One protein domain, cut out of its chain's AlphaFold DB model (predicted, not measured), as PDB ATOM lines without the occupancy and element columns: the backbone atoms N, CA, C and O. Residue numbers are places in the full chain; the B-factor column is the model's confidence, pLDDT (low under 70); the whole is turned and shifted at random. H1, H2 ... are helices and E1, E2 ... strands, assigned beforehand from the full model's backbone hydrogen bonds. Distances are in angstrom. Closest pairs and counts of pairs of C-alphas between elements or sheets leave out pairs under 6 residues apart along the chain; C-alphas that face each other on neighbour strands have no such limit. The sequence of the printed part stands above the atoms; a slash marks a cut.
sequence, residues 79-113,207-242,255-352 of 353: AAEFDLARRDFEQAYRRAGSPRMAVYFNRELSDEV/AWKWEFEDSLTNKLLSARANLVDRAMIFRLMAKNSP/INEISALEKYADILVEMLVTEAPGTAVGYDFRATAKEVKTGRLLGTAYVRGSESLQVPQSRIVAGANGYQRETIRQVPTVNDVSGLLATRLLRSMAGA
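What this domain is: This is residues 79 to 113, 207 to 242 and 255 to 352 of the 353 residues of an uncharacterized protein of Stagnimonas aquatica (UniProt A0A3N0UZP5). A twisted four-stranded sheet, E1 to E4, has helix H5 over one face with H2 next to it, and H1 packs on H5 from beyond. The hairpin E5 and E6 sticks out as a long arm, and H3 and H4 form a small corner at the opposite end. The printed part has 169 residues, in the order H1 E1 H2 H3 H4 E2 E3 E4 E5 E6 H5, five named helices and six named strands. The sheet E1 E2 E3 E4 is mixed, and the class is mixed, helices and strands. The whole is loose, with a radius of gyration of the C-alphas of 19.3 A and spans of 79 by 34 by 23 A, the arm making much of the length.

How they stand to each other: Start at the sheet: E1, residues 101 to 105, is parallel to E2, residues 267 to 275, with N 104 and O 269 at 2.8 A. E2, E3, residues 283 to 291, and E4, residues 297 to 303, form a meander, each strand the antiparallel neighbour of the one before; look for N 270 and O 288 at 2.8 A, and N 287 and O 301 at 2.9 A. H5, residues 334 to 350, lies over E3 and E4 at a height over the sheet of 8.1 A. H2, residues 207 to 222, and H5 on one face make two layers, helices on a sheet; they touch at C-alphas 216 and 338, 5.5 A apart. H1, residues 79 to 95, touches H5 at a steep tilt of 38 degrees, the closest C-alphas being 89 and 350, 4.4 A. H3, residues 230 to 240, and H4, residues 257 to 264, only graze the sheet and touch about perpendicular, 86 degrees, with C-alphas 233 and 264 closest at 6.5 A. E5, residues 313 to 319, and E6, residues 322 to 328, are an antiparallel hairpin with N 317 and O 324 at 2.8 A. In H1, H2, H3 and H5 every O i to N i+4 pair is within hydrogen-bond range; in H4, 3 of 4.

Where its parts are: Find C-alpha 79 at (-5.375, -27.885, 1.762), where H1 begins and runs 24.5 A; H5 runs 24.1 A and ends at C-alpha 350, (9.007, -34.287, -6.597). H2 spans 22.5 A, E2 26.6 A and E3 26.8 A.

The domain as a whole: The C-alphas of Pro 242 and Asn 321 are farthest apart, 79.7 A. Residues 114 to 206 and 243 to 254 are not printed, with C-alpha gaps of 28.8 A and 12.0 A. Of the links printed whole, none is long. Residues 109 to 113 and 255 are under 70 in pLDDT.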
ATOM      1  N   ALA A  79      -6.054 -29.011   2.389       87.88
ATOM      2  CA  ALA A  79      -5.375 -27.885   1.762       87.88
ATOM      3  C   ALA A  79      -3.879 -27.840   2.120       87.88
ATOM      4  O   ALA A  79      -3.046 -27.578   1.256       87.88
ATOM      5  N   ALA A  80      -3.528 -28.169   3.368       92.19
ATOM      6  CA  ALA A  80      -2.140 -28.200   3.817       92.19
ATOM      7  C   ALA A  80      -1.345 -29.321   3.133       92.19
ATOM      8  O   ALA A  80      -0.151 -29.155   2.870       92.19
ATOM      9  N   GLU A  81      -1.998 -30.444   2.824       92.38
ATOM     10  CA  GLU A  81      -1.358 -31.562   2.137       92.38
ATOM     11  C   GLU A  81      -1.019 -31.216   0.679       92.38
ATOM     12  O   GLU A  81       0.108 -31.466   0.235       92.38
ATOM     13  N   PHE A  82      -1.954 -30.580  -0.038       95.00
ATOM     14  CA  PHE A  82      -1.695 -30.072  -1.387       95.00
ATOM     15  C   PHE A  82      -0.592 -29.012  -1.385       95.00
ATOM     16  O   PHE A  82       0.326 -29.090  -2.196       95.00
ATOM     17  N   ASP A  83      -0.627 -28.057  -0.452       96.31
ATOM     18  CA  ASP A  83       0.387 -27.004  -0.368       96.31
ATOM     19  C   ASP A  83       1.797 -27.539  -0.117       96.31
ATOM     20  O   ASP A  83       2.768 -27.000  -0.650       96.31
ATOM     21  N   LEU A  84       1.923 -28.596   0.687       96.31
ATOM     22  CA  LEU A  84       3.205 -29.256   0.895       96.31
ATOM     23  C   LEU A  84       3.689 -29.933  -0.394       96.31
ATOM     24  O   LEU A  84       4.785 -29.624  -0.858       96.31
ATOM     25  N   ALA A  85       2.847 -30.767  -1.018       97.00
ATOM     26  CA  ALA A  85       3.189 -31.449  -2.268       97.00
ATOM     27  C   ALA A  85       3.542 -30.457  -3.391       97.00
ATOM     28  O   ALA A  85       4.499 -30.670  -4.135       97.00
ATOM     29  N   ARG A  86       2.806 -29.343  -3.474       98.00
ATOM     30  CA  ARG A  86       3.053 -28.240  -4.404       98.00
ATOM     31  C   ARG A  86       4.426 -27.609  -4.184       98.00
ATOM     32  O   ARG A  86       5.165 -27.444  -5.149       98.00
ATOM     33  N   ARG A  87       4.785 -27.258  -2.942       98.19
ATOM     34  CA  ARG A  87       6.092 -26.644  -2.632       98.19
ATOM     35  C   ARG A  87       7.257 -27.579  -2.953       98.19
ATOM     36  O   ARG A  87       8.228 -27.133  -3.567       98.19
ATOM     37  N   ASP A  88       7.141 -28.850  -2.577       98.06
ATOM     38  CA  ASP A  88       8.180 -29.856  -2.827       98.06
ATOM     39  C   ASP A  88       8.378 -30.064  -4.335       98.06
ATOM     40  O   ASP A  88       9.507 -30.028  -4.839       98.06
ATOM     41  N   PHE A  89       7.271 -30.181  -5.076       98.44
ATOM     42  CA  PHE A  89       7.291 -30.254  -6.533       98.44
ATOM     43  C   PHE A  89       7.906 -29.003  -7.161       98.44
ATOM     44  O   PHE A  89       8.826 -29.128  -7.959       98.44
ATOM     45  N   GLU A  90       7.471 -27.796  -6.790       98.38
ATOM     46  CA  GLU A  90       8.002 -26.542  -7.343       98.38
ATOM     47  C   GLU A  90       9.517 -26.406  -7.145       98.38
ATOM     48  O   GLU A  90      10.220 -25.833  -7.984       98.38
ATOM     49  N   GLN A  91      10.048 -26.896  -6.022       98.31
ATOM     50  CA  GLN A  91      11.485 -26.909  -5.776       98.31
ATOM     51  C   GLN A  91      12.204 -27.931  -6.667       98.31
ATOM     52  O   GLN A  91      13.221 -27.591  -7.274       98.31
ATOM     53  N   ALA A  92      11.702 -29.164  -6.764       98.25
ATOM     54  CA  ALA A  92      12.280 -30.200  -7.626       98.25
ATOM     55  C   ALA A  92      12.204 -29.821  -9.114       98.25
ATOM     56  O   ALA A  92      13.209 -29.821  -9.819       98.25
ATOM     57  N   TYR A  93      11.043 -29.361  -9.562       98.50
ATOM     58  CA  TYR A  93      10.778 -28.959 -10.936       98.50
ATOM     59  C   TYR A  93      11.637 -27.771 -11.386       98.50
ATOM     60  O   TYR A  93      12.131 -27.761 -12.512       98.50
ATOM     61  N   ARG A  94      11.901 -26.794 -10.504       98.38
ATOM     62  CA  ARG A  94      12.876 -25.721 -10.784       98.38
ATOM     63  C   ARG A  94      14.312 -26.234 -10.866       98.38
ATOM     64  O   ARG A  94      15.043 -25.792 -11.746       98.38
ATOM     65  N   ARG A  95      14.722 -27.164  -9.992       98.19
ATOM     66  CA  ARG A  95      16.056 -27.797 -10.064       98.19
ATOM     67  C   ARG A  95      16.250 -28.569 -11.373       98.19
ATOM     68  O   ARG A  95      17.345 -28.540 -11.919       98.19
ATOM     69  N   ALA A  96      15.183 -29.168 -11.897       98.06
ATOM     70  CA  ALA A  96      15.161 -29.847 -13.191       98.06
ATOM     71  C   ALA A  96      15.079 -28.897 -14.410       98.06
ATOM     72  O   ALA A  96      14.974 -29.364 -15.541       98.06
ATOM     73  N   GLY A  97      15.105 -27.571 -14.215       98.31
ATOM     74  CA  GLY A  97      15.058 -26.591 -15.307       98.31
ATOM     75  C   GLY A  97      13.655 -26.276 -15.839       98.31
ATOM     76  O   GLY A  97      13.532 -25.717 -16.924       98.31
ATOM     77  N   SER A  98      12.601 -26.610 -15.087       98.31
ATOM     78  CA  SER A  98      11.193 -26.357 -15.445       98.31
ATOM     79  C   SER A  98      10.778 -26.936 -16.816       98.31
ATOM     80  O   SER A  98      10.281 -26.201 -17.675       98.31
ATOM     81  N   PRO A  99      10.971 -28.256 -17.024       98.38
ATOM     82  CA  PRO A  99      10.731 -28.941 -18.300       98.38
ATOM     83  C   PRO A  99       9.271 -28.845 -18.762       98.38
ATOM     84  O   PRO A  99       8.364 -28.998 -17.949       98.38
ATOM     85  N   ARG A 100       9.007 -28.654 -20.058       98.31
ATOM     86  CA  ARG A 100       7.634 -28.529 -20.595       98.31
ATOM     87  C   ARG A 100       6.842 -29.819 -20.387       98.31
ATOM     88  O   ARG A 100       7.357 -30.906 -20.634       98.31
ATOM     89  N   MET A 101       5.588 -29.703 -19.978       98.31
ATOM     90  CA  MET A 101       4.738 -30.834 -19.618       98.31
ATOM     91  C   MET A 101       3.492 -30.881 -20.501       98.31
ATOM     92  O   MET A 101       2.699 -29.946 -20.496       98.31
ATOM     93  N   ALA A 102       3.292 -31.975 -21.230       97.00
ATOM     94  CA  ALA A 102       2.038 -32.256 -21.926       97.00
ATOM     95  C   ALA A 102       1.131 -33.127 -21.046       97.00
ATOM     96  O   ALA A 102       1.619 -34.048 -20.394       97.00
ATOM     97  N   VAL A 103      -0.178 -32.860 -21.043       95.62
ATOM     98  CA  VAL A 103      -1.173 -33.644 -20.288       95.62
ATOM     99  C   VAL A 103      -2.159 -34.292 -21.251       95.62
ATOM    100  O   VAL A 103      -2.713 -33.630 -22.129       95.62
ATOM    101  N   TYR A 104      -2.330 -35.603 -21.119       93.88
ATOM    102  CA  TYR A 104      -3.143 -36.447 -21.985       93.88
ATOM    103  C   TYR A 104      -4.278 -37.053 -21.168       93.88
ATOM    104  O   TYR A 104      -4.038 -37.750 -20.186       93.88
ATOM    105  N   PHE A 105      -5.514 -36.803 -21.592       91.62
ATOM    106  CA  PHE A 105      -6.713 -37.288 -20.916       91.62
ATOM    107  C   PHE A 105      -7.340 -38.453 -21.683       91.62
ATOM    108  O   PHE A 105      -7.647 -38.332 -22.871       91.62
ATOM    109  N   ASN A 106      -7.552 -39.566 -20.978       84.00
ATOM    110  CA  ASN A 106      -8.223 -40.778 -21.448       84.00
ATOM    111  C   ASN A 106      -7.636 -41.375 -22.741       84.00
ATOM    112  O   ASN A 106      -8.370 -41.856 -23.605       84.00
ATOM    113  N   ARG A 107      -6.310 -41.298 -22.903       74.31
ATOM    114  CA  ARG A 107      -5.579 -41.907 -24.021       74.31
ATOM    115  C   ARG A 107      -4.220 -42.392 -23.543       74.31
ATOM    116  O   ARG A 107      -3.478 -41.632 -22.926       74.31
ATOM    117  N   GLU A 108      -3.898 -43.636 -23.870       70.06
ATOM    118  CA  GLU A 108      -2.526 -44.136 -23.818       70.06
ATOM    119  C   GLU A 108      -1.797 -43.695 -25.090       70.06
ATOM    120  O   GLU A 108      -2.395 -43.652 -26.172       70.06
ATOM    121  N   LEU A 109      -0.520 -43.332 -24.957       66.94
ATOM    122  CA  LEU A 109       0.336 -43.126 -26.116       66.94
ATOM    123  C   LEU A 109       0.445 -44.466 -26.852       66.94
ATOM    124  O   LEU A 109       0.847 -45.466 -26.260       66.94
ATOM    125  N   SER A 110       0.052 -44.491 -28.119       58.97
ATOM    126  CA  SER A 110       0.157 -45.675 -28.963       58.97
ATOM    127  C   SER A 110       1.105 -45.375 -30.112       58.97
ATOM    128  O   SER A 110       0.961 -44.351 -30.780       58.97
ATOM    129  N   ASP A 111       2.061 -46.278 -30.337       55.59
ATOM    130  CA  ASP A 111       2.951 -46.255 -31.504       55.59
ATOM    131  C   ASP A 111       2.177 -46.562 -32.798       55.59
ATOM    132  O   ASP A 111       2.653 -46.299 -33.904       55.59
ATOM    133  N   GLU A 112       0.968 -47.114 -32.670       46.69
ATOM    134  CA  GLU A 112       0.067 -47.296 -33.791       46.69
ATOM    135  C   GLU A 112      -0.463 -45.926 -34.204       46.69
ATOM    136  O   GLU A 112      -1.246 -45.286 -33.493       46.69
ATOM    137  N   VAL A 113      -0.053 -45.487 -35.396       47.50
ATOM    138  CA  VAL A 113      -0.753 -44.433 -36.124       47.50
ATOM    139  C   VAL A 113      -2.159 -44.960 -36.374       47.50
ATOM    140  O   VAL A 113      -2.435 -45.602 -37.386       47.50
ATOM    141  N   ALA A 207     -19.850 -33.692 -18.795       85.56
ATOM    142  CA  ALA A 207     -19.675 -32.535 -17.911       85.56
ATOM    143  C   ALA A 207     -18.640 -32.787 -16.799       85.56
ATOM    144  O   ALA A 207     -17.793 -31.934 -16.528       85.56
ATOM    145  N   TRP A 208     -18.647 -33.986 -16.200       88.25
ATOM    146  CA  TRP A 208     -17.663 -34.345 -15.174       88.25
ATOM    147  C   TRP A 208     -16.242 -34.410 -15.740       88.25
ATOM    148  O   TRP A 208     -15.290 -34.095 -15.030       88.25
ATOM    149  N   LYS A 209     -16.079 -34.799 -17.013       90.12
ATOM    150  CA  LYS A 209     -14.766 -34.894 -17.657       90.12
ATOM    151  C   LYS A 209     -14.150 -33.509 -17.802       90.12
ATOM    152  O   LYS A 209     -12.977 -33.348 -17.477       90.12
ATOM    153  N   TRP A 210     -14.932 -32.519 -18.230       90.56
ATOM    154  CA  TRP A 210     -14.461 -31.135 -18.318       90.56
ATOM    155  C   TRP A 210     -14.134 -30.549 -16.945       90.56
ATOM    156  O   TRP A 210     -13.088 -29.924 -16.794       90.56
ATOM    157  N   GLU A 211     -14.970 -30.794 -15.929       92.94
ATOM    158  CA  GLU A 211     -14.683 -30.359 -14.554       92.94
ATOM    159  C   GLU A 211     -13.390 -30.998 -14.018       92.94
ATOM    160  O   GLU A 211     -12.561 -30.331 -13.396       92.94
ATOM    161  N   PHE A 212     -13.188 -32.288 -14.291       93.94
ATOM    162  CA  PHE A 212     -11.980 -33.014 -13.916       93.94
ATOM    163  C   PHE A 212     -10.734 -32.467 -14.628       93.94
ATOM    164  O   PHE A 212      -9.709 -32.225 -13.982       93.94
ATOM    165  N   GLU A 213     -10.830 -32.267 -15.946       94.75
ATOM    166  CA  GLU A 213      -9.787 -31.689 -16.797       94.75
ATOM    167  C   GLU A 213      -9.364 -30.303 -16.311       94.75
ATOM    168  O   GLU A 213      -8.170 -30.059 -16.094       94.75
ATOM    169  N   ASP A 214     -10.337 -29.421 -16.083       95.56
ATOM    170  CA  ASP A 214     -10.103 -28.056 -15.622       95.56
ATOM    171  C   ASP A 214      -9.503 -28.037 -14.211       95.56
ATOM    172  O   ASP A 214      -8.453 -27.427 -13.989       95.56
ATOM    173  N   SER A 215     -10.094 -28.774 -13.265       95.62
ATOM    174  CA  SER A 215      -9.587 -28.843 -11.891       95.62
ATOM    175  C   SER A 215      -8.133 -29.309 -11.849       95.62
ATOM    176  O   SER A 215      -7.278 -28.637 -11.261       95.62
ATOM    177  N   LEU A 216      -7.810 -30.425 -12.509       95.94
ATOM    178  CA  LEU A 216      -6.448 -30.946 -12.498       95.94
ATOM    179  C   LEU A 216      -5.461 -29.970 -13.149       95.94
ATOM    180  O   LEU A 216      -4.392 -29.709 -12.588       95.94
ATOM    181  N   THR A 217      -5.822 -29.411 -14.306       96.62
ATOM    182  CA  THR A 217      -4.991 -28.433 -15.019       96.62
ATOM    183  C   THR A 217      -4.711 -27.226 -14.129       96.62
ATOM    184  O   THR A 217      -3.554 -26.838 -13.961       96.62
ATOM    185  N   ASN A 218      -5.735 -26.700 -13.453       97.69
ATOM    186  CA  ASN A 218      -5.599 -25.597 -12.506       97.69
ATOM    187  C   ASN A 218      -4.677 -25.949 -11.328       97.69
ATOM    188  O   ASN A 218      -3.860 -25.119 -10.915       97.69
ATOM    189  N   LYS A 219      -4.724 -27.184 -10.808       97.56
ATOM    190  CA  LYS A 219      -3.792 -27.637  -9.756       97.56
ATOM    191  C   LYS A 219      -2.348 -27.687 -10.252       97.56
ATOM    192  O   LYS A 219      -1.466 -27.177  -9.559       97.56
ATOM    193  N   LEU A 220      -2.098 -28.231 -11.442       97.88
ATOM    194  CA  LEU A 220      -0.754 -28.278 -12.030       97.88
ATOM    195  C   LEU A 220      -0.207 -26.870 -12.332       97.88
ATOM    196  O   LEU A 220       0.942 -26.572 -12.002       97.88
ATOM    197  N   LEU A 221      -1.039 -25.972 -12.870       98.00
ATOM    198  CA  LEU A 221      -0.678 -24.567 -13.096       98.00
ATOM    199  C   LEU A 221      -0.387 -23.832 -11.783       98.00
ATOM    200  O   LEU A 221       0.583 -23.078 -11.702       98.00
ATOM    201  N   SER A 222      -1.170 -24.086 -10.728       97.69
ATOM    202  CA  SER A 222      -0.911 -23.508  -9.403       97.69
ATOM    203  C   SER A 222       0.430 -23.964  -8.815       97.69
ATOM    204  O   SER A 222       1.048 -23.213  -8.064       97.69
ATOM    205  N   ALA A 223       0.909 -25.147  -9.220       98.00
ATOM    206  CA  ALA A 223       2.237 -25.682  -8.918       98.00
ATOM    207  C   ALA A 223       3.333 -25.194  -9.884       98.00
ATOM    208  O   ALA A 223       4.434 -25.747  -9.912       98.00
ATOM    209  N   ARG A 224       3.040 -24.165 -10.692       98.19
ATOM    210  CA  ARG A 224       3.949 -23.545 -11.671       98.19
ATOM    211  C   ARG A 224       4.491 -24.515 -12.726       98.19
ATOM    212  O   ARG A 224       5.585 -24.297 -13.252       98.19
ATOM    213  N   ALA A 225       3.744 -25.573 -13.048       98.31
ATOM    214  CA  ALA A 225       4.083 -26.447 -14.164       98.31
ATOM    215  C   ALA A 225       3.968 -25.686 -15.498       98.31
ATOM    216  O   ALA A 225       3.015 -24.941 -15.723       98.31
ATOM    217  N   ASN A 226       4.935 -25.885 -16.395       98.19
ATOM    218  CA  ASN A 226       4.925 -25.327 -17.745       98.19
ATOM    219  C   ASN A 226       4.113 -26.245 -18.666       98.19
ATOM    220  O   ASN A 226       4.672 -27.134 -19.312       98.19
ATOM    221  N   LEU A 227       2.790 -26.080 -18.652       97.81
ATOM    222  CA  LEU A 227       1.879 -26.944 -19.396       97.81
ATOM    223  C   LEU A 227       1.820 -26.573 -20.879       97.81
ATOM    224  O   LEU A 227       1.716 -25.402 -21.243       97.81
ATOM    225  N   VAL A 228       1.828 -27.592 -21.733       96.50
ATOM    226  CA  VAL A 228       1.635 -27.469 -23.176       96.50
ATOM    227  C   VAL A 228       0.397 -28.262 -23.570       96.50
ATOM    228  O   VAL A 228       0.300 -29.464 -23.329       96.50
ATOM    229  N   ASP A 229      -0.555 -27.571 -24.190       92.19
ATOM    230  CA  ASP A 229      -1.793 -28.172 -24.667       92.19
ATOM    231  C   ASP A 229      -1.540 -29.088 -25.876       92.19
ATOM    232  O   ASP A 229      -0.875 -28.710 -26.847       92.19
ATOM    233  N   ARG A 230      -2.107 -30.297 -25.835       89.19
ATOM    234  CA  ARG A 230      -1.963 -31.298 -26.900       89.19
ATOM    235  C   ARG A 230      -2.501 -30.790 -28.237       89.19
ATOM    236  O   ARG A 230      -1.825 -30.922 -29.256       89.19
ATOM    237  N   ALA A 231      -3.702 -30.214 -28.268       87.25
ATOM    238  CA  ALA A 231      -4.286 -29.718 -29.514       87.25
ATOM    239  C   ALA A 231      -3.418 -28.608 -30.128       87.25
ATOM    240  O   ALA A 231      -3.265 -28.545 -31.351       87.25
ATOM    241  N   MET A 232      -2.782 -27.785 -29.294       91.00
ATOM    242  CA  MET A 232      -1.806 -26.793 -29.740       91.00
ATOM    243  C   MET A 232      -0.529 -27.422 -30.302       91.00
ATOM    244  O   MET A 232      -0.063 -26.957 -31.344       91.00
ATOM    245  N   ILE A 233      -0.001 -28.492 -29.699       89.62
ATOM    246  CA  ILE A 233       1.131 -29.259 -30.255       89.62
ATOM    247  C   ILE A 233       0.813 -29.719 -31.684       89.62
ATOM    248  O   ILE A 233       1.580 -29.440 -32.610       89.62
ATOM    249  N   PHE A 234      -0.349 -30.344 -31.890       85.38
ATOM    250  CA  PHE A 234      -0.758 -30.832 -33.211       85.38
ATOM    251  C   PHE A 234      -0.998 -29.706 -34.216       85.38
ATOM    252  O   PHE A 234      -0.577 -29.814 -35.367       85.38
ATOM    253  N   ARG A 235      -1.602 -28.588 -33.794       86.12
ATOM    254  CA  ARG A 235      -1.762 -27.404 -34.657       86.12
ATOM    255  C   ARG A 235      -0.413 -26.827 -35.086       86.12
ATOM    256  O   ARG A 235      -0.243 -26.468 -36.249       86.12
ATOM    257  N   LEU A 236       0.556 -26.754 -34.172       88.31
ATOM    258  CA  LEU A 236       1.905 -26.272 -34.473       88.31
ATOM    259  C   LEU A 236       2.677 -27.239 -35.371       88.31
ATOM    260  O   LEU A 236       3.458 -26.792 -36.208       88.31
ATOM    261  N   MET A 237       2.475 -28.548 -35.227       86.50
ATOM    262  CA  MET A 237       3.015 -29.520 -36.176       86.50
ATOM    263  C   MET A 237       2.408 -29.365 -37.560       86.50
ATOM    264  O   MET A 237       3.160 -29.193 -38.511       86.50
ATOM    265  N   ALA A 238       1.077 -29.361 -37.668       82.50
ATOM    266  CA  ALA A 238       0.377 -29.243 -38.946       82.50
ATOM    267  C   ALA A 238       0.781 -27.969 -39.701       82.50
ATOM    268  O   ALA A 238       0.964 -28.002 -40.911       82.50
ATOM    269  N   LYS A 239       1.004 -26.864 -38.976       84.94
ATOM    270  CA  LYS A 239       1.520 -25.612 -39.546       84.94
ATOM    271  C   LYS A 239       2.955 -25.726 -40.084       84.94
ATOM    272  O   LYS A 239       3.305 -25.008 -41.012       84.94
ATOM    273  N   ASN A 240       3.795 -26.555 -39.465       83.62
ATOM    274  CA  ASN A 240       5.219 -26.673 -39.787       83.62
ATOM    275  C   ASN A 240       5.543 -27.845 -40.727       83.62
ATOM    276  O   ASN A 240       6.677 -27.934 -41.197       83.62
ATOM    277  N   SER A 241       4.592 -28.745 -40.982       79.12
ATOM    278  CA  SER A 241       4.745 -29.794 -41.984       79.12
ATOM    279  C   SER A 241       4.771 -29.141 -43.367       79.12
ATOM    280  O   SER A 241       3.783 -28.496 -43.726       79.12
ATOM    281  N   PRO A 242       5.870 -29.254 -44.138       73.50
ATOM    282  CA  PRO A 242       5.903 -28.732 -45.494       73.50
ATOM    283  C   PRO A 242       4.773 -29.402 -46.265       73.50
ATOM    284  O   PRO A 242       4.743 -30.625 -46.403       73.50
ATOM    285  N   ILE A 255       1.489 -38.154 -39.038       64.56
ATOM    286  CA  ILE A 255       1.924 -37.230 -37.991       64.56
ATOM    287  C   ILE A 255       2.184 -38.109 -36.771       64.56
ATOM    288  O   ILE A 255       1.273 -38.441 -36.017       64.56
ATOM    289  N   ASN A 256       3.437 -38.535 -36.630       76.25
ATOM    290  CA  ASN A 256       3.875 -39.334 -35.504       76.25
ATOM    291  C   ASN A 256       3.724 -38.491 -34.227       76.25
ATOM    292  O   ASN A 256       4.430 -37.496 -34.035       76.25
ATOM    293  N   GLU A 257       2.777 -38.879 -33.371       82.75
ATOM    294  CA  GLU A 257       2.489 -38.229 -32.091       82.75
ATOM    295  C   GLU A 257       3.730 -38.176 -31.188       82.75
ATOM    296  O   GLU A 257       3.936 -37.202 -30.467       82.75
ATOM    297  N   ILE A 258       4.620 -39.161 -31.296       84.75
ATOM    298  CA  ILE A 258       5.876 -39.191 -30.544       84.75
ATOM    299  C   ILE A 258       6.810 -38.083 -31.028       84.75
ATOM    300  O   ILE A 258       7.308 -37.304 -30.219       84.75
ATOM    301  N   SER A 259       6.974 -37.926 -32.345       87.38
ATOM    302  CA  SER A 259       7.782 -36.838 -32.917       87.38
ATOM    303  C   SER A 259       7.213 -35.452 -32.584       87.38
ATOM    304  O   SER A 259       7.959 -34.475 -32.487       87.38
ATOM    305  N   ALA A 260       5.893 -35.356 -32.382       90.44
ATOM    306  CA  ALA A 260       5.245 -34.173 -31.822       90.44
ATOM    307  C   ALA A 260       5.770 -33.876 -30.419       90.44
ATOM    308  O   ALA A 260       6.293 -32.794 -30.136       90.44
ATOM    309  N   LEU A 261       5.620 -34.861 -29.540       92.75
ATOM    310  CA  LEU A 261       5.936 -34.734 -28.131       92.75
ATOM    311  C   LEU A 261       7.417 -34.437 -27.933       92.75
ATOM    312  O   LEU A 261       7.722 -33.485 -27.226       92.75
ATOM    313  N   GLU A 262       8.320 -35.131 -28.626       93.94
ATOM    314  CA  GLU A 262       9.772 -34.907 -28.532       93.94
ATOM    315  C   GLU A 262      10.177 -33.447 -28.782       93.94
ATOM    316  O   GLU A 262      11.126 -32.937 -28.181       93.94
ATOM    317  N   LYS A 263       9.454 -32.745 -29.663       94.50
ATOM    318  CA  LYS A 263       9.741 -31.346 -30.000       94.50
ATOM    319  C   LYS A 263       9.132 -30.362 -29.000       94.50
ATOM    320  O   LYS A 263       9.740 -29.325 -28.702       94.50
ATOM    321  N   TYR A 264       7.933 -30.646 -28.498       96.12
ATOM    322  CA  TYR A 264       7.132 -29.665 -27.755       96.12
ATOM    323  C   TYR A 264       7.012 -29.925 -26.252       96.12
ATOM    324  O   TYR A 264       6.686 -28.992 -25.520       96.12
ATOM    325  N   ALA A 265       7.325 -31.129 -25.785       97.62
ATOM    326  CA  ALA A 265       7.230 -31.529 -24.392       97.62
ATOM    327  C   ALA A 265       8.482 -32.296 -23.950       97.62
ATOM    328  O   ALA A 265       9.116 -33.017 -24.712       97.62
ATOM    329  N   ASP A 266       8.832 -32.129 -22.686       97.81
ATOM    330  CA  ASP A 266       9.925 -32.842 -22.030       97.81
ATOM    331  C   ASP A 266       9.359 -33.929 -21.093       97.81
ATOM    332  O   ASP A 266       9.958 -34.992 -20.916       97.81
ATOM    333  N   ILE A 267       8.162 -33.689 -20.546       98.31
ATOM    334  CA  ILE A 267       7.390 -34.611 -19.712       98.31
ATOM    335  C   ILE A 267       6.016 -34.852 -20.346       98.31
ATOM    336  O   ILE A 267       5.336 -33.905 -20.741       98.31
ATOM    337  N   LEU A 268       5.584 -36.110 -20.383       97.25
ATOM    338  CA  LEU A 268       4.227 -36.524 -20.725       97.25
ATOM    339  C   LEU A 268       3.514 -37.011 -19.461       97.25
ATOM    340  O   LEU A 268       4.002 -37.919 -18.789       97.25
ATOM    341  N   VAL A 269       2.359 -36.433 -19.150       97.56
ATOM    342  CA  VAL A 269       1.441 -36.924 -18.121       97.56
ATOM    343  C   VAL A 269       0.265 -37.596 -18.809       97.56
ATOM    344  O   VAL A 269      -0.579 -36.926 -19.395       97.56
ATOM    345  N   GLU A 270       0.201 -38.918 -18.729       96.06
ATOM    346  CA  GLU A 270      -0.933 -39.706 -19.206       96.06
ATOM    347  C   GLU A 270      -1.919 -39.929 -18.077       96.06
ATOM    348  O   GLU A 270      -1.531 -40.311 -16.967       96.06
ATOM    349  N   MET A 271      -3.197 -39.759 -18.382       95.25
ATOM    350  CA  MET A 271      -4.265 -40.034 -17.450       95.25
ATOM    351  C   MET A 271      -5.294 -40.985 -18.011       95.25
ATOM    352  O   MET A 271      -5.805 -40.807 -19.118       95.25
ATOM    353  N   LEU A 272      -5.632 -41.961 -17.182       94.44
ATOM    354  CA  LEU A 272      -6.584 -43.009 -17.475       94.44
ATOM    355  C   LEU A 272      -7.729 -42.927 -16.482       94.44
ATOM    356  O   LEU A 272      -7.515 -42.765 -15.276       94.44
ATOM    357  N   VAL A 273      -8.933 -43.048 -17.022       93.56
ATOM    358  CA  VAL A 273     -10.163 -43.137 -16.249       93.56
ATOM    359  C   VAL A 273     -10.781 -44.492 -16.538       93.56
ATOM    360  O   VAL A 273     -10.832 -44.928 -17.687       93.56
ATOM    361  N   THR A 274     -11.220 -45.185 -15.498       92.56
ATOM    362  CA  THR A 274     -11.873 -46.488 -15.635       92.56
ATOM    363  C   THR A 274     -13.183 -46.460 -14.872       92.56
ATOM    364  O   THR A 274     -13.232 -45.964 -13.749       92.56
ATOM    365  N   GLU A 275     -14.252 -46.970 -15.482       91.56
ATOM    366  CA  GLU A 275     -15.537 -47.124 -14.802       91.56
ATOM    367  C   GLU A 275     -15.375 -48.018 -13.568       91.56
ATOM    368  O   GLU A 275     -14.805 -49.109 -13.633       91.56
ATOM    369  N   ALA A 276     -15.874 -47.541 -12.434       93.56
ATOM    370  CA  ALA A 276     -15.777 -48.215 -11.149       93.56
ATOM    371  C   ALA A 276     -17.157 -48.183 -10.474       93.56
ATOM    372  O   ALA A 276     -17.405 -47.337  -9.598       93.56
ATOM    373  N   PRO A 277     -18.086 -49.071 -10.892       90.75
ATOM    374  CA  PRO A 277     -19.422 -49.123 -10.315       90.75
ATOM    375  C   PRO A 277     -19.320 -49.401  -8.811       90.75
ATOM    376  O   PRO A 277     -18.620 -50.311  -8.372       90.75
ATOM    377  N   GLY A 278     -20.002 -48.585  -8.005       88.44
ATOM    378  CA  GLY A 278     -19.951 -48.659  -6.539       88.44
ATOM    379  C   GLY A 278     -18.997 -47.662  -5.876       88.44
ATOM    380  O   GLY A 278     -18.969 -47.574  -4.647       88.44
ATOM    381  N   THR A 279     -18.250 -46.876  -6.652       90.75
ATOM    382  CA  THR A 279     -17.574 -45.679  -6.133       90.75
ATOM    383  C   THR A 279     -18.522 -44.480  -6.110       90.75
ATOM    384  O   THR A 279     -19.546 -44.474  -6.790       90.75
ATOM    385  N   ALA A 280     -18.195 -43.458  -5.317       88.12
ATOM    386  CA  ALA A 280     -19.051 -42.286  -5.162       88.12
ATOM    387  C   ALA A 280     -19.200 -41.475  -6.459       88.12
ATOM    388  O   ALA A 280     -20.297 -41.017  -6.758       88.12
ATOM    389  N   VAL A 281     -18.117 -41.335  -7.231       89.38
ATOM    390  CA  VAL A 281     -18.125 -40.627  -8.525       89.38
ATOM    391  C   VAL A 281     -18.312 -41.554  -9.734       89.38
ATOM    392  O   VAL A 281     -18.436 -41.064 -10.848       89.38
ATOM    393  N   GLY A 282     -18.331 -42.879  -9.541       90.94
ATOM    394  CA  GLY A 282     -18.514 -43.871 -10.611       90.94
ATOM    395  C   GLY A 282     -17.253 -44.231 -11.408       90.94
ATOM    396  O   GLY A 282     -17.333 -45.060 -12.313       90.94
ATOM    397  N   TYR A 283     -16.093 -43.666 -11.063       93.69
ATOM    398  CA  TYR A 283     -14.838 -43.828 -11.800       93.69
ATOM    399  C   TYR A 283     -13.623 -43.919 -10.879       93.69
ATOM    400  O   TYR A 283     -13.585 -43.285  -9.827       93.69
ATOM    401  N   ASP A 284     -12.602 -44.641 -11.325       95.25
ATOM    402  CA  ASP A 284     -11.256 -44.624 -10.761       95.25
ATOM    403  C   ASP A 284     -10.291 -43.902 -11.704       95.25
ATOM    404  O   ASP A 284     -10.446 -43.934 -12.928       95.25
ATOM    405  N   PHE A 285      -9.266 -43.274 -11.127       96.25
ATOM    406  CA  PHE A 285      -8.352 -42.405 -11.857       96.25
ATOM    407  C   PHE A 285      -6.905 -42.818 -11.637       96.25
ATOM    408  O   PHE A 285      -6.465 -43.039 -10.503       96.25
ATOM    409  N   ARG A 286      -6.134 -42.859 -12.722       97.12
ATOM    410  CA  ARG A 286      -4.688 -43.078 -12.696       97.12
ATOM    411  C   ARG A 286      -3.991 -42.003 -13.512       97.12
ATOM    412  O   ARG A 286      -4.405 -41.716 -14.626       97.12
ATOM    413  N   ALA A 287      -2.899 -41.468 -12.982       97.62
ATOM    414  CA  ALA A 287      -2.000 -40.577 -13.701       97.62
ATOM    415  C   ALA A 287      -0.578 -41.143 -13.685       97.62
ATOM    416  O   ALA A 287      -0.113 -41.622 -12.646       97.62
ATOM    417  N   THR A 288       0.125 -41.073 -14.812       98.12
ATOM    418  CA  THR A 288       1.542 -41.444 -14.913       98.12
ATOM    419  C   THR A 288       2.322 -40.348 -15.619       98.12
ATOM    420  O   THR A 288       1.896 -39.864 -16.661       98.12
ATOM    421  N   ALA A 289       3.453 -39.944 -15.045       98.19
ATOM    422  CA  ALA A 289       4.357 -38.961 -15.628       98.19
ATOM    423  C   ALA A 289       5.599 -39.666 -16.177       98.19
ATOM    424  O   ALA A 289       6.239 -40.432 -15.453       98.19
ATOM    425  N   LYS A 290       5.953 -39.394 -17.433       98.19
ATOM    426  CA  LYS A 290       7.072 -40.010 -18.156       98.19
ATOM    427  C   LYS A 290       7.956 -38.935 -18.781       98.19
ATOM    428  O   LYS A 290       7.460 -37.916 -19.253       98.19
ATOM    429  N   GLU A 291       9.260 -39.163 -18.805       98.06
ATOM    430  CA  GLU A 291      10.194 -38.364 -19.596       98.06
ATOM    431  C   GLU A 291      10.049 -38.734 -21.075       98.06
ATOM    432  O   GLU A 291      10.208 -39.898 -21.439       98.06
ATOM    433  N   VAL A 292       9.764 -37.753 -21.936       96.38
ATOM    434  CA  VAL A 292       9.437 -38.005 -23.353       96.38
ATOM    435  C   VAL A 292      10.614 -38.631 -24.104       96.38
ATOM    436  O   VAL A 292      10.425 -39.560 -24.878       96.38
ATOM    437  N   LYS A 293      11.842 -38.170 -23.842       95.88
ATOM    438  CA  LYS A 293      13.046 -38.607 -24.572       95.88
ATOM    439  C   LYS A 293      13.469 -40.044 -24.277       95.88
ATOM    440  O   LYS A 293      14.118 -40.671 -25.103       95.88
ATOM    441  N   THR A 294      13.198 -40.524 -23.066       96.56
ATOM    442  CA  THR A 294      13.746 -41.793 -22.557       96.56
ATOM    443  C   THR A 294      12.661 -42.805 -22.206       96.56
ATOM    444  O   THR A 294      12.969 -43.972 -21.980       96.56
ATOM    445  N   GLY A 295      11.406 -42.366 -22.090       95.81
ATOM    446  CA  GLY A 295      10.317 -43.153 -21.519       95.81
ATOM    447  C   GLY A 295      10.437 -43.377 -20.006       95.81
ATOM    448  O   GLY A 295       9.640 -44.130 -19.444       95.81
ATOM    449  N   ARG A 296      11.411 -42.757 -19.314       97.56
ATOM    450  CA  ARG A 296      11.629 -42.959 -17.874       97.56
ATOM    451  C   ARG A 296      10.404 -42.518 -17.076       97.56
ATOM    452  O   ARG A 296       9.959 -41.379 -17.193       97.56
ATOM    453  N   LEU A 297       9.898 -43.393 -16.209       98.00
ATOM    454  CA  LEU A 297       8.804 -43.064 -15.298       98.00
ATOM    455  C   LEU A 297       9.286 -42.069 -14.229       98.00
ATOM    456  O   LEU A 297      10.204 -42.361 -13.464       98.00
ATOM    457  N   LEU A 298       8.647 -40.902 -14.179       98.31
ATOM    458  CA  LEU A 298       8.889 -39.839 -13.200       98.31
ATOM    459  C   LEU A 298       7.899 -39.897 -12.036       98.31
ATOM    460  O   LEU A 298       8.179 -39.400 -10.953       98.31
ATOM    461  N   GLY A 299       6.727 -40.495 -12.229       98.19
ATOM    462  CA  GLY A 299       5.780 -40.655 -11.136       98.19
ATOM    463  C   GLY A 299       4.498 -41.353 -11.538       98.19
ATOM    464  O   GLY A 299       4.155 -41.439 -12.716       98.19
ATOM    465  N   THR A 300       3.783 -41.851 -10.536       98.19
ATOM    466  CA  THR A 300       2.461 -42.451 -10.706       98.19
ATOM    467  C   THR A 300       1.565 -42.038  -9.552       98.19
ATOM    468  O   THR A 300       1.999 -41.942  -8.404       98.19
ATOM    469  N   ALA A 301       0.292 -41.832  -9.851       98.12
ATOM    470  CA  ALA A 301      -0.740 -41.596  -8.864       98.12
ATOM    471  C   ALA A 301      -1.987 -42.389  -9.242       98.12
ATOM    472  O   ALA A 301      -2.290 -42.575 -10.419       98.12
ATOM    473  N   TYR A 302      -2.693 -42.869  -8.228       97.69
ATOM    474  CA  TYR A 302      -3.966 -43.557  -8.373       97.69
ATOM    475  C   TYR A 302      -4.898 -43.081  -7.265       97.69
ATOM    476  O   TYR A 302      -4.453 -42.879  -6.127       97.69
ATOM    477  N   VAL A 303      -6.162 -42.860  -7.611       97.38
ATOM    478  CA  VAL A 303      -7.213 -42.437  -6.687       97.38
ATOM    479  C   VAL A 303      -8.494 -43.167  -7.050       97.38
ATOM    480  O   VAL A 303      -8.940 -43.102  -8.198       97.38
ATOM    481  N   ARG A 304      -9.091 -43.847  -6.069       96.56
ATOM    482  CA  ARG A 304     -10.423 -44.422  -6.245       96.56
ATOM    483  C   ARG A 304     -11.493 -43.350  -6.192       96.56
ATOM    484  O   ARG A 304     -11.397 -42.420  -5.392       96.56
ATOM    485  N   GLY A 305     -12.579 -43.553  -6.922       92.69
ATOM    486  CA  GLY A 305     -13.711 -42.625  -6.936       92.69
ATOM    487  C   GLY A 305     -14.447 -42.438  -5.607       92.69
ATOM    488  O   GLY A 305     -15.363 -41.629  -5.508       92.69
ATOM    489  N   SER A 306     -14.112 -43.229  -4.588       92.31
ATOM    490  CA  SER A 306     -14.645 -43.128  -3.226       92.31
ATOM    491  C   SER A 306     -13.687 -42.451  -2.245       92.31
ATOM    492  O   SER A 306     -14.066 -42.208  -1.098       92.31
ATOM    493  N   GLU A 307     -12.456 -42.154  -2.665       92.12
ATOM    494  CA  GLU A 307     -11.475 -41.468  -1.834       92.12
ATOM    495  C   GLU A 307     -11.728 -39.958  -1.843       92.12
ATOM    496  O   GLU A 307     -11.943 -39.342  -2.882       92.12
ATOM    497  N   SER A 308     -11.666 -39.349  -0.663       84.44
ATOM    498  CA  SER A 308     -11.661 -37.900  -0.498       84.44
ATOM    499  C   SER A 308     -10.712 -37.533   0.626       84.44
ATOM    500  O   SER A 308     -10.526 -38.295   1.578       84.44
ATOM    501  N   LEU A 309     -10.114 -36.352   0.510       78.31
ATOM    502  CA  LEU A 309      -9.339 -35.760   1.592       78.31
ATOM    503  C   LEU A 309     -10.243 -35.173   2.689       78.31
ATOM    504  O   LEU A 309      -9.770 -34.889   3.785       78.31
ATOM    505  N   GLN A 310     -11.536 -34.973   2.426       79.38
ATOM    506  CA  GLN A 310     -12.438 -34.332   3.377       79.38
ATOM    507  C   GLN A 310     -12.547 -35.139   4.675       79.38
ATOM    508  O   GLN A 310     -12.886 -36.324   4.688       79.38
ATOM    509  N   VAL A 311     -12.268 -34.466   5.793       80.31
ATOM    510  CA  VAL A 311     -12.431 -35.041   7.126       80.31
ATOM    511  C   VAL A 311     -13.929 -35.250   7.369       80.31
ATOM    512  O   VAL A 311     -14.690 -34.293   7.205       80.31
ATOM    513  N   PRO A 312     -14.374 -36.455   7.781       82.81
ATOM    514  CA  PRO A 312     -15.774 -36.699   8.096       82.81
ATOM    515  C   PRO A 312     -16.280 -35.666   9.101       82.81
ATOM    516  O   PRO A 312     -15.742 -35.540  10.204       82.81
ATOM    517  N   GLN A 313     -17.317 -34.922   8.726       84.56
ATOM    518  CA  GLN A 313     -17.929 -33.963   9.631       84.56
ATOM    519  C   GLN A 313     -18.879 -34.709  10.561       84.56
ATOM    520  O   GLN A 313     -19.763 -35.439  10.116       84.56
ATOM    521  N   SER A 314     -18.704 -34.528  11.867       90.00
ATOM    522  CA  SER A 314     -19.643 -35.049  12.853       90.00
ATOM    523  C   SER A 314     -20.434 -33.907  13.466       90.00
ATOM    524  O   SER A 314     -19.831 -32.953  13.964       90.00
ATOM    525  N   ARG A 315     -21.761 -34.022  13.489       91.62
ATOM    526  CA  ARG A 315     -22.630 -33.106  14.235       91.62
ATOM    527  C   ARG A 315     -23.333 -33.848  15.360       91.62
ATOM    528  O   ARG A 315     -23.581 -35.047  15.272       91.62
ATOM    529  N   ILE A 316     -23.640 -33.132  16.432       93.81
ATOM    530  CA  ILE A 316     -24.463 -33.664  17.514       93.81
ATOM    531  C   ILE A 316     -25.926 -33.390  17.159       93.81
ATOM    532  O   ILE A 316     -26.308 -32.235  16.984       93.81
ATOM    533  N   VAL A 317     -26.730 -34.443  17.039       95.44
ATOM    534  CA  VAL A 317     -28.171 -34.373  16.761       95.44
ATOM    535  C   VAL A 317     -28.962 -34.913  17.944       95.44
ATOM    536  O   VAL A 317     -28.546 -35.865  18.601       95.44
ATOM    537  N   ALA A 318     -30.102 -34.294  18.246       94.31
ATOM    538  CA  ALA A 318     -31.016 -34.809  19.257       94.31
ATOM    539  C   ALA A 318     -31.807 -35.992  18.674       94.31
ATOM    540  O   ALA A 318     -32.542 -35.830  17.703       94.31
ATOM    541  N   GLY A 319     -31.642 -37.177  19.260       93.62
ATOM    542  CA  GLY A 319     -32.393 -38.388  18.939       93.62
ATOM    543  C   GLY A 319     -33.294 -38.832  20.094       93.62
ATOM    544  O   GLY A 319     -33.286 -38.252  21.180       93.62
ATOM    545  N   ALA A 320     -34.049 -39.912  19.878       91.44
ATOM    546  CA  ALA A 320     -34.973 -40.469  20.875       91.44
ATOM    547  C   ALA A 320     -34.291 -40.863  22.204       91.44
ATOM    548  O   ALA A 320     -34.939 -40.890  23.245       91.44
ATOM    549  N   ASN A 321     -32.979 -41.117  22.168       93.75
ATOM    550  CA  ASN A 321     -32.165 -41.513  23.318       93.75
ATOM    551  C   ASN A 321     -31.199 -40.395  23.766       93.75
ATOM    552  O   ASN A 321     -30.123 -40.681  24.288       93.75
ATOM    553  N   GLY A 322     -31.549 -39.126  23.523       94.81
ATOM    554  CA  GLY A 322     -30.701 -37.971  23.826       94.81
ATOM    555  C   GLY A 322     -29.796 -37.571  22.659       94.81
ATOM    556  O   GLY A 322     -30.110 -37.819  21.498       94.81
ATOM    557  N   TYR A 323     -28.680 -36.911  22.951       93.12
ATOM    558  CA  TYR A 323     -27.773 -36.398  21.926       93.12
ATOM    559  C   TYR A 323     -26.891 -37.507  21.343       93.12
ATOM    560  O   TYR A 323     -26.150 -38.170  22.067       93.12
ATOM    561  N   GLN A 324     -26.947 -37.686  20.026       95.88
ATOM    562  CA  GLN A 324     -26.157 -38.663  19.284       95.88
ATOM    563  C   GLN A 324     -25.202 -37.950  18.328       95.88
ATOM    564  O   GLN A 324     -25.527 -36.909  17.759       95.88
ATOM    565  N   ARG A 325     -24.002 -38.508  18.150       94.81
ATOM    566  CA  ARG A 325     -23.054 -38.025  17.145       94.81
ATOM    567  C   ARG A 325     -23.418 -38.643  15.798       94.81
ATOM    568  O   ARG A 325     -23.245 -39.842  15.608       94.81
ATOM    569  N   GLU A 326     -23.897 -37.821  14.878       93.19
ATOM    570  CA  GLU A 326     -24.143 -38.204  13.492       93.19
ATOM    571  C   GLU A 326     -22.914 -37.842  12.653       93.19
ATOM    572  O   GLU A 326     -22.520 -36.676  12.575       93.19
ATOM    573  N   THR A 327     -22.289 -38.852  12.048       91.81
ATOM    574  CA  THR A 327     -21.209 -38.655  11.077       91.81
ATOM    575  C   THR A 327     -21.829 -38.437   9.706       91.81
ATOM    576  O   THR A 327     -22.373 -39.365   9.110       91.81
ATOM    577  N   ILE A 328     -21.728 -37.215   9.195       88.56
ATOM    578  CA  ILE A 328     -22.147 -36.881   7.840       88.56
ATOM    579  C   ILE A 328     -21.031 -37.338   6.903       88.56
ATOM    580  O   ILE A 328     -19.955 -36.739   6.843       88.56
ATOM    581  N   ARG A 329     -21.281 -38.426   6.172       83.94
ATOM    582  CA  ARG A 329     -20.406 -38.847   5.079       83.94
ATOM    583  C   ARG A 329     -20.687 -37.941   3.881       83.94
ATOM    584  O   ARG A 329     -21.705 -38.102   3.215       83.94
ATOM    585  N   GLN A 330     -19.799 -36.983   3.632       87.81
ATOM    586  CA  GLN A 330     -19.821 -36.210   2.393       87.81
ATOM    587  C   GLN A 330     -19.414 -37.123   1.234       87.81
ATOM    588  O   GLN A 330     -18.470 -37.907   1.348       87.81
ATOM    589  N   VAL A 331     -20.186 -37.071   0.152       89.00
ATOM    590  CA  VAL A 331     -19.890 -37.794  -1.084       89.00
ATOM    591  C   VAL A 331     -18.778 -37.015  -1.798       89.00
ATOM    592  O   VAL A 331     -18.973 -35.822  -2.032       89.00
ATOM    593  N   PRO A 332     -17.621 -37.635  -2.100       92.56
ATOM    594  CA  PRO A 332     -16.549 -36.992  -2.850       92.56
ATOM    595  C   PRO A 332     -17.063 -36.366  -4.148       92.56
ATOM    596  O   PRO A 332     -17.809 -37.006  -4.891       92.56
ATOM    597  N   THR A 333     -16.643 -35.137  -4.428       92.75
ATOM    598  CA  THR A 333     -16.877 -34.492  -5.725       92.75
ATOM    599  C   THR A 333     -15.756 -34.827  -6.711       92.75
ATOM    600  O   THR A 333     -14.667 -35.260  -6.323       92.75
ATOM    601  N   VAL A 334     -15.986 -34.580  -8.002       92.38
ATOM    602  CA  VAL A 334     -14.956 -34.708  -9.049       92.38
ATOM    603  C   VAL A 334     -13.757 -33.799  -8.751       92.38
ATOM    604  O   VAL A 334     -12.601 -34.200  -8.920       92.38
ATOM    605  N   ASN A 335     -14.014 -32.595  -8.235       93.69
ATOM    606  CA  ASN A 335     -12.983 -31.664  -7.787       93.69
ATOM    607  C   ASN A 335     -12.146 -32.218  -6.612       93.69
ATOM    608  O   ASN A 335     -10.921 -32.087  -6.607       93.69
ATOM    609  N   ASP A 336     -12.770 -32.897  -5.642       93.81
ATOM    610  CA  ASP A 336     -12.036 -33.530  -4.533       93.81
ATOM    611  C   ASP A 336     -11.098 -34.636  -5.041       93.81
ATOM    612  O   ASP A 336      -9.928 -34.701  -4.651       93.81
ATOM    613  N   VAL A 337     -11.600 -35.484  -5.943       94.94
ATOM    614  CA  VAL A 337     -10.852 -36.619  -6.503       94.94
ATOM    615  C   VAL A 337      -9.701 -36.144  -7.400       94.94
ATOM    616  O   VAL A 337      -8.571 -36.618  -7.254       94.94
ATOM    617  N   SER A 338      -9.942 -35.164  -8.276       95.44
ATOM    618  CA  SER A 338      -8.896 -34.539  -9.109       95.44
ATOM    619  C   SER A 338      -7.840 -33.817  -8.270       95.44
ATOM    620  O   SER A 338      -6.642 -33.969  -8.521       95.44
ATOM    621  N   GLY A 339      -8.250 -33.094  -7.222       95.69
ATOM    622  CA  GLY A 339      -7.332 -32.451  -6.282       95.69
ATOM    623  C   GLY A 339      -6.434 -33.453  -5.551       95.69
ATOM    624  O   GLY A 339      -5.223 -33.233  -5.426       95.69
ATOM    625  N   LEU A 340      -6.994 -34.586  -5.120       96.25
ATOM    626  CA  LEU A 340      -6.235 -35.676  -4.505       96.25
ATOM    627  C   LEU A 340      -5.266 -36.331  -5.503       96.25
ATOM    628  O   LEU A 340      -4.103 -36.572  -5.162       96.25
ATOM    629  N   LEU A 341      -5.703 -36.567  -6.743       97.31
ATOM    630  CA  LEU A 341      -4.853 -37.136  -7.791       97.31
ATOM    631  C   LEU A 341      -3.666 -36.219  -8.099       97.31
ATOM    632  O   LEU A 341      -2.526 -36.689  -8.094       97.31
ATOM    633  N   ALA A 342      -3.910 -34.916  -8.274       97.75
ATOM    634  CA  ALA A 342      -2.856 -33.916  -8.453       97.75
ATOM    635  C   ALA A 342      -1.875 -33.919  -7.275       97.75
ATOM    636  O   ALA A 342      -0.666 -33.975  -7.482       97.75
ATOM    637  N   THR A 343      -2.383 -33.916  -6.037       97.50
ATOM    638  CA  THR A 343      -1.550 -33.937  -4.822       97.50
ATOM    639  C   THR A 343      -0.593 -35.130  -4.821       97.50
ATOM    640  O   THR A 343       0.611 -34.971  -4.601       97.50
ATOM    641  N   ARG A 344      -1.111 -36.332  -5.106       97.88
ATOM    642  CA  ARG A 344      -0.306 -37.562  -5.154       97.88
ATOM    643  C   ARG A 344       0.689 -37.552  -6.310       97.88
ATOM    644  O   ARG A 344       1.832 -37.962  -6.115       97.88
ATOM    645  N   LEU A 345       0.282 -37.063  -7.480       98.44
ATOM    646  CA  LEU A 345       1.150 -36.983  -8.651       98.44
ATOM    647  C   LEU A 345       2.321 -36.024  -8.412       98.44
ATOM    648  O   LEU A 345       3.469 -36.418  -8.601       98.44
ATOM    649  N   LEU A 346       2.047 -34.811  -7.924       98.38
ATOM    650  CA  LEU A 346       3.071 -33.814  -7.599       98.38
ATOM    651  C   LEU A 346       4.071 -34.362  -6.577       98.38
ATOM    652  O   LEU A 346       5.280 -34.272  -6.792       98.38
ATOM    653  N   ARG A 347       3.574 -35.009  -5.513       98.06
ATOM    654  CA  ARG A 347       4.421 -35.672  -4.510       98.06
ATOM    655  C   ARG A 347       5.289 -36.766  -5.130       98.06
ATOM    656  O   ARG A 347       6.477 -36.836  -4.832       98.06
ATOM    657  N   SER A 348       4.713 -37.606  -5.992       98.12
ATOM    658  CA  SER A 348       5.456 -38.674  -6.666       98.12
ATOM    659  C   SER A 348       6.551 -38.119  -7.578       98.12
ATOM    660  O   SER A 348       7.652 -38.658  -7.583       98.12
ATOM    661  N   MET A 349       6.266 -37.052  -8.330       98.38
ATOM    662  CA  MET A 349       7.228 -36.436  -9.246       98.38
ATOM    663  C   MET A 349       8.339 -35.686  -8.511       98.38
ATOM    664  O   MET A 349       9.486 -35.724  -8.947       98.38
ATOM    665  N   ALA A 350       8.029 -35.037  -7.385       98.00
ATOM    666  CA  ALA A 350       9.007 -34.287  -6.597       98.00
ATOM    667  C   ALA A 350      10.201 -35.143  -6.136       98.00
ATOM    668  O   ALA A 350      11.301 -34.621  -5.974       98.00
ATOM    669  N   GLY A 351       9.993 -36.450  -5.936       95.81
ATOM    670  CA  GLY A 351      11.054 -37.390  -5.567       95.81
ATOM    671  C   GLY A 351      11.902 -37.910  -6.735       95.81
ATOM    672  O   GLY A 351      12.967 -38.470  -6.487       95.81
ATOM    673  N   ALA A 352      11.447 -37.758  -7.984       96.62
ATOM    674  CA  ALA A 352      12.086 -38.346  -9.170       96.62
ATOM    675  C   ALA A 352      12.724 -37.324 -10.133       96.62
ATOM    676  O   ALA A 352      13.455 -37.733 -11.050       96.62
TER     677      ALA A 352